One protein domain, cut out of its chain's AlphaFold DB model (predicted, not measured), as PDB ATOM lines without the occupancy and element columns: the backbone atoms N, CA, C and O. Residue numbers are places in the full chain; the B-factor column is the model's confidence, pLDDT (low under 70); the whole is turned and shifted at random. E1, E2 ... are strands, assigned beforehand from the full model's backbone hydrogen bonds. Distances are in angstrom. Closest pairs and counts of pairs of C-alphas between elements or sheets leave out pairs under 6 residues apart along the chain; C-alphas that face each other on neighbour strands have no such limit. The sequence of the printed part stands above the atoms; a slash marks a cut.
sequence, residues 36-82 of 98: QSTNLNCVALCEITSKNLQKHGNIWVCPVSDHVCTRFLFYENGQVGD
ATOM      1  N   GLN A  36      15.254 -36.010 -23.012       67.25
ATOM      2  CA  GLN A  36      15.823 -37.049 -23.879       67.25
ATOM      3  C   GLN A  36      15.881 -38.420 -23.195       67.25
ATOM      4  O   GLN A  36      15.983 -39.440 -23.883       67.25
ATOM      5  N   SER A  37      15.786 -38.476 -21.863       68.56
ATOM      6  CA  SER A  37      15.765 -39.741 -21.125       68.56
ATOM      7  C   SER A  37      14.479 -40.524 -21.355       68.56
ATOM      8  O   SER A  37      13.380 -39.990 -21.491       68.56
ATOM      9  N   THR A  38      14.620 -41.844 -21.302       72.06
ATOM     10  CA  THR A  38      13.508 -42.792 -21.200       72.06
ATOM     11  C   THR A  38      12.913 -42.847 -19.787       72.06
ATOM     12  O   THR A  38      11.830 -43.397 -19.601       72.06
ATOM     13  N   ASN A  39      13.599 -42.275 -18.791       72.94
ATOM     14  CA  ASN A  39      13.161 -42.156 -17.403       72.94
ATOM     15  C   ASN A  39      12.716 -40.713 -17.112       72.94
ATOM     16  O   ASN A  39      13.493 -39.872 -16.654       72.94
ATOM     17  N   LEU A  40      11.448 -40.439 -17.417       77.44
ATOM     18  CA  LEU A  40      10.805 -39.153 -17.168       77.44
ATOM     19  C   LEU A  40       9.829 -39.282 -16.014       77.44
ATOM     20  O   LEU A  40       9.003 -40.195 -15.976       77.44
ATOM     21  N   ASN A  41       9.881 -38.315 -15.111       82.12
ATOM     22  CA  ASN A  41       8.851 -38.156 -14.106       82.12
ATOM     23  C   ASN A  41       7.986 -36.951 -14.465       82.12
ATOM     24  O   ASN A  41       8.489 -35.899 -14.861       82.12
ATOM     25  N   CYS A  42       6.676 -37.119 -14.317       85.19
ATOM     26  CA  CYS A  42       5.689 -36.098 -14.621       85.19
ATOM     27  C   CYS A  42       4.865 -35.800 -13.374       85.19
ATOM     28  O   CYS A  42       4.245 -36.696 -12.799       85.19
ATOM     29  N   VAL A  43       4.816 -34.530 -12.991       89.25
ATOM     30  CA  VAL A  43       3.916 -34.022 -11.959       89.25
ATOM     31  C   VAL A  43       2.909 -33.100 -12.626       89.25
ATOM     32  O   VAL A  43       3.273 -32.146 -13.308       89.25
ATOM     33  N   ALA A  44       1.627 -33.388 -12.431       90.44
ATOM     34  CA  ALA A  44       0.541 -32.536 -12.890       90.44
ATOM     35  C   ALA A  44       0.102 -31.606 -11.754       90.44
ATOM     36  O   ALA A  44      -0.271 -32.063 -10.674       90.44
ATOM     37  N   LEU A  45       0.123 -30.302 -12.014       92.75
ATOM     38  CA  LEU A  45      -0.516 -29.298 -11.173       92.75
ATOM     39  C   LEU A  45      -1.870 -28.953 -11.782       92.75
ATOM     40  O   LEU A  45      -1.950 -28.579 -12.950       92.75
ATOM     41  N   CYS A  46      -2.929 -29.071 -10.989       92.19
ATOM     42  CA  CYS A  46      -4.289 -28.815 -11.441       92.19
ATOM     43  C   CYS A  46      -4.870 -27.604 -10.713       92.19
ATOM     44  O   CYS A  46      -4.954 -27.593  -9.486       92.19
ATOM     45  N   GLU A  47      -5.314 -26.612 -11.475       93.75
ATOM     46  CA  GLU A  47      -6.190 -25.552 -10.992       93.75
ATOM     47  C   GLU A  47      -7.636 -25.967 -11.263       93.75
ATOM     48  O   GLU A  47      -7.996 -26.307 -12.391       93.75
ATOM     49  N   ILE A  48      -8.460 -25.974 -10.219       94.94
ATOM     50  CA  ILE A  48      -9.858 -26.387 -10.310       94.94
ATOM     51  C   ILE A  48     -10.738 -25.157 -10.131       94.94
ATOM     52  O   ILE A  48     -10.710 -24.513  -9.084       94.94
ATOM     53  N   THR A  49     -11.552 -24.855 -11.138       93.56
ATOM     54  CA  THR A  49     -12.471 -23.704 -11.117       93.56
ATOM     55  C   THR A  49     -13.841 -24.062 -10.531       93.56
ATOM     56  O   THR A  49     -14.579 -23.194 -10.061       93.56
ATOM     57  N   SER A  50     -14.180 -25.353 -10.508       91.19
ATOM     58  CA  SER A  50     -15.430 -25.868  -9.947       91.19
ATOM     59  C   SER A  50     -15.386 -25.990  -8.427       91.19
ATOM     60  O   SER A  50     -14.462 -26.567  -7.859       91.19
ATOM     61  N   LYS A  51     -16.468 -25.565  -7.768       88.50
ATOM     62  CA  LYS A  51     -16.705 -25.834  -6.338       88.50
ATOM     63  C   LYS A  51     -17.341 -27.207  -6.083       88.50
ATOM     64  O   LYS A  51     -17.348 -27.676  -4.950       88.50
ATOM     65  N   ASN A  52     -17.859 -27.859  -7.126       90.75
ATOM     66  CA  ASN A  52     -18.552 -29.145  -7.036       90.75
ATOM     67  C   ASN A  52     -17.551 -30.303  -7.110       90.75
ATOM     68  O   ASN A  52     -17.488 -31.023  -8.108       90.75
ATOM     69  N   LEU A  53     -16.744 -30.446  -6.061       93.19
ATOM     70  CA  LEU A  53     -15.812 -31.557  -5.907       93.19
ATOM     71  C   LEU A  53     -16.451 -32.688  -5.101       93.19
ATOM     72  O   LEU A  53     -17.105 -32.451  -4.084       93.19
ATOM     73  N   GLN A  54     -16.224 -33.925  -5.527       94.25
ATOM     74  CA  GLN A  54     -16.615 -35.118  -4.780       94.25
ATOM     75  C   GLN A  54     -15.428 -35.599  -3.943       94.25
ATOM     76  O   GLN A  54     -14.316 -35.699  -4.455       94.25
ATOM     77  N   LYS A  55     -15.643 -35.902  -2.661       94.75
ATOM     78  CA  LYS A  55     -14.589 -36.399  -1.766       94.75
ATOM     79  C   LYS A  55     -14.741 -37.898  -1.534       94.75
ATOM     80  O   LYS A  55     -15.795 -38.344  -1.086       94.75
ATOM     81  N   HIS A  56     -13.670 -38.651  -1.755       93.88
ATOM     82  CA  HIS A  56     -13.573 -40.063  -1.401       93.88
ATOM     83  C   HIS A  56     -12.300 -40.301  -0.577       93.88
ATOM     84  O   HIS A  56     -11.187 -40.294  -1.101       93.88
ATOM     85  N   GLY A  57     -12.457 -40.451   0.742       94.44
ATOM     86  CA  GLY A  57     -11.321 -40.517   1.667       94.44
ATOM     87  C   GLY A  57     -10.472 -39.242   1.608       94.44
ATOM     88  O   GLY A  57     -10.967 -38.154   1.898       94.44
ATOM     89  N   ASN A  58      -9.206 -39.381   1.207       95.00
ATOM     90  CA  ASN A  58      -8.260 -38.266   1.045       95.00
ATOM     91  C   ASN A  58      -8.192 -37.721  -0.392       95.00
ATOM     92  O   ASN A  58      -7.386 -36.838  -0.671       95.00
ATOM     93  N   ILE A  59      -9.016 -38.243  -1.302       93.88
ATOM     94  CA  ILE A  59      -9.002 -37.885  -2.721       93.88
ATOM     95  C   ILE A  59     -10.198 -36.987  -3.025       93.88
ATOM     96  O   ILE A  59     -11.327 -37.274  -2.619       93.88
ATOM     97  N   TRP A  60      -9.943 -35.908  -3.759       93.06
ATOM     98  CA  TRP A  60     -10.971 -35.044  -4.327       93.06
ATOM     99  C   TRP A  60     -11.070 -35.287  -5.830       93.06
ATOM    100  O   TRP A  60     -10.056 -35.364  -6.519       93.06
ATOM    101  N   VAL A  61     -12.294 -35.395  -6.331       93.06
ATOM    102  CA  VAL A  61     -12.597 -35.690  -7.729       93.06
ATOM    103  C   VAL A  61     -13.418 -34.543  -8.298       93.06
ATOM    104  O   VAL A  61     -14.491 -34.221  -7.784       93.06
ATOM    105  N   CYS A  62     -12.917 -33.924  -9.366       94.38
ATOM    106  CA  CYS A  62     -13.702 -33.010 -10.187       94.38
ATOM    107  C   CYS A  62     -14.376 -33.827 -11.302       94.38
ATOM    108  O   CYS A  62     -13.661 -34.389 -12.130       94.38
ATOM    109  N   PRO A  63     -15.716 -33.939 -11.338       93.00
ATOM    110  CA  PRO A  63     -16.398 -34.785 -12.320       93.00
ATOM    111  C   PRO A  63     -16.461 -34.166 -13.726       93.00
ATOM    112  O   PRO A  63     -16.820 -34.856 -14.674       93.00
ATOM    113  N   VAL A  64     -16.144 -32.874 -13.864       93.56
ATOM    114  CA  VAL A  64     -16.201 -32.134 -15.132       93.56
ATOM    115  C   VAL A  64     -14.781 -31.753 -15.537       93.56
ATOM    116  O   VAL A  64     -14.154 -30.933 -14.867       93.56
ATOM    117  N   SER A  65     -14.286 -32.333 -16.631       91.88
ATOM    118  CA  SER A  65     -12.927 -32.103 -17.145       91.88
ATOM    119  C   SER A  65     -12.656 -30.638 -17.466       91.88
ATOM    120  O   SER A  65     -11.588 -30.127 -17.152       91.88
ATOM    121  N   ASP A  66     -13.645 -29.945 -18.027       94.75
ATOM    122  CA  ASP A  66     -13.504 -28.573 -18.529       94.75
ATOM    123  C   ASP A  66     -13.286 -27.552 -17.402       94.75
ATOM    124  O   ASP A  66     -12.915 -26.405 -17.640       94.75
ATOM    125  N   HIS A  67     -13.500 -27.967 -16.150       95.00
ATOM    126  CA  HIS A  67     -13.241 -27.160 -14.961       95.00
ATOM    127  C   HIS A  67     -11.847 -27.393 -14.363       95.00
ATOM    128  O   HIS A  67     -11.566 -26.899 -13.265       95.00
ATOM    129  N   VAL A  68     -10.988 -28.155 -15.043       94.81
ATOM    130  CA  VAL A  68      -9.625 -28.455 -14.608       94.81
ATOM    131  C   VAL A  68      -8.640 -27.900 -15.628       94.81
ATOM    132  O   VAL A  68      -8.578 -28.350 -16.769       94.81
ATOM    133  N   CYS A  69      -7.833 -26.933 -15.204       94.31
ATOM    134  CA  CYS A  69      -6.672 -26.486 -15.961       94.31
ATOM    135  C   CYS A  69      -5.443 -27.236 -15.445       94.31
ATOM    136  O   CYS A  69      -5.084 -27.108 -14.274       94.31
ATOM    137  N   THR A  70      -4.804 -28.034 -16.301       92.44
ATOM    138  CA  THR A  70      -3.639 -28.840 -15.921       92.44
ATOM    139  C   THR A  70      -2.358 -28.261 -16.505       92.44
ATOM    140  O   THR A  70      -2.245 -28.050 -17.711       92.44
ATOM    141  N   ARG A  71      -1.364 -28.050 -15.644       92.44
ATOM    142  CA  ARG A  71       0.014 -27.732 -16.017       92.44
ATOM    143  C   ARG A  71       0.885 -28.940 -15.710       92.44
ATOM    144  O   ARG A  71       0.935 -29.393 -14.569       92.44
ATOM    145  N   PHE A  72       1.564 -29.457 -16.724       86.38
ATOM    146  CA  PHE A  72       2.478 -30.582 -16.568       86.38
ATOM    147  C   PHE A  72       3.896 -30.075 -16.340       86.38
ATOM    148  O   PHE A  72       4.384 -29.213 -17.069       86.38
ATOM    149  N   LEU A  73       4.545 -30.627 -15.322       83.50
ATOM    150  CA  LEU A  73       5.950 -30.422 -15.019       83.50
ATOM    151  C   LEU A  73       6.667 -31.744 -15.249       83.50
ATOM    152  O   LEU A  73       6.332 -32.754 -14.628       83.50
ATOM    153  N   PHE A  74       7.654 -31.728 -16.131       79.81
ATOM    154  CA  PHE A  74       8.473 -32.889 -16.432       79.81
ATOM    155  C   PHE A  74       9.879 -32.664 -15.892       79.81
ATOM    156  O   PHE A  74      10.447 -31.590 -16.083       79.81
ATOM    157  N   TYR A  75      10.433 -33.675 -15.231       76.69
ATOM    158  CA  TYR A  75      11.826 -33.678 -14.801       76.69
ATOM    159  C   TYR A  75      12.495 -34.990 -15.192       76.69
ATOM    160  O   TYR A  75      11.904 -36.074 -15.124       76.69
ATOM    161  N   GLU A  76      13.746 -34.872 -15.609       74.81
ATOM    162  CA  GLU A  76      14.555 -35.961 -16.131       74.81
ATOM    163  C   GLU A  76      15.637 -36.308 -15.112       74.81
ATOM    164  O   GLU A  76      16.366 -35.434 -14.655       74.81
ATOM    165  N   ASN A  77      15.731 -37.585 -14.726       69.00
ATOM    166  CA  ASN A  77      16.793 -38.100 -13.848       69.00
ATOM    167  C   ASN A  77      16.998 -37.311 -12.524       69.00
ATOM    168  O   ASN A  77      18.067 -37.375 -11.923       69.00
ATOM    169  N   GLY A  78      15.986 -36.564 -12.061       62.50
ATOM    170  CA  GLY A  78      16.075 -35.706 -10.871       62.50
ATOM    171  C   GLY A  78      16.792 -34.364 -11.080       62.50
ATOM    172  O   GLY A  78      16.977 -33.636 -10.107       62.50
ATOM    173  N   GLN A  79      17.170 -34.018 -12.314       56.22
ATOM    174  CA  GLN A  79      17.674 -32.696 -12.682       56.22
ATOM    175  C   GLN A  79      16.533 -31.821 -13.220       56.22
ATOM    176  O   GLN A  79      15.671 -32.267 -13.981       56.22
ATOM    177  N   VAL A  80      16.522 -30.566 -12.778       59.91
ATOM    178  CA  VAL A  80      15.643 -29.518 -13.305       59.91
ATOM    179  C   VAL A  80      16.375 -28.889 -14.487       59.91
ATOM    180  O   VAL A  80      17.563 -28.598 -14.371       59.91
ATOM    181  N   GLY A  81      15.687 -28.726 -15.620       62.31
ATOM    182  CA  GLY A  81      16.245 -28.027 -16.779       62.31
ATOM    183  C   GLY A  81      16.658 -26.592 -16.435       62.31
ATOM    184  O   GLY A  81      16.222 -26.039 -15.425       62.31
ATOM    185  N   ASP A  82      17.504 -25.998 -17.274       64.69
ATOM    186  CA  ASP A  82      18.004 -24.637 -17.073       64.69
ATOM    187  C   ASP A  82      16.842 -23.627 -16.972       64.69
ATOM    188  O   ASP A  82      15.988 -23.545 -17.859       64.69
TER     189      ASP A  82
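AT A GLANCE: This is residues 36 to 82 of the 98 residues of an uncharacterized protein of Maylandia zebra (zebra mbuna) (UniProt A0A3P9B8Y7). This is a long ribbon of two antiparallel strands, E1 and E4, side by side, with a small hairpin, E2 and E3, set off at a corner past one end of it. Both ends of the printed part lie at the ribbon's other end. The 47 printed residues hold no named helix and four named strands, in the order E1, E2, E3, E4, in two antiparallel sheets of two strands each; the class is all strand. The whole is only just extended, close to loose, with a radius of gyration of the C-alphas of 14.5 A, and its elongated outline spans 38 by 22 by 16 A.

HOW THE PARTS SIT: Begin at E1, residues 40 to 48, whose antiparallel neighbour is E4, residues 68 to 76, at 159 degrees between their directions. Look at C-alphas 40 and 76, which face each other at 5.0 A, then at 48 and 68, at 4.8 A. Between these strands, N 45 and O 71 are within hydrogen-bond range at 2.8 A, as are N 75 and O 41 at 3.0 A. Next come E2, residues 54 to 56, and E3, residues 59 to 61, an antiparallel hairpin at 152 degrees. There N 61 and O 54 are within hydrogen-bond range at 2.8 A. E1 is apart from E2 and E3, and E4 is apart from both too.

IN THESE COORDINATES: Find C-alpha 40 at (10.805, -39.153, -17.168); from there E1 runs 25.2 A to C-alpha 48 at (-9.858, -26.387, -10.310). E2 covers 6.7 A and E3 6.5 A. E4 runs 25.4 A to C-alpha 76 at (14.555, -35.961, -16.131).

THE WHOLE: The C-alphas of Gln 36 and Asn 52 are the two farthest apart, at 39.1 A. The printed part has no cut. The links E1 to E2 and E2 to E3 are tight, and E3 to E4 is short. Look for pLDDT under 70 at residues 36 to 37 and 77 to 82; the mean of the printed part is 85.1.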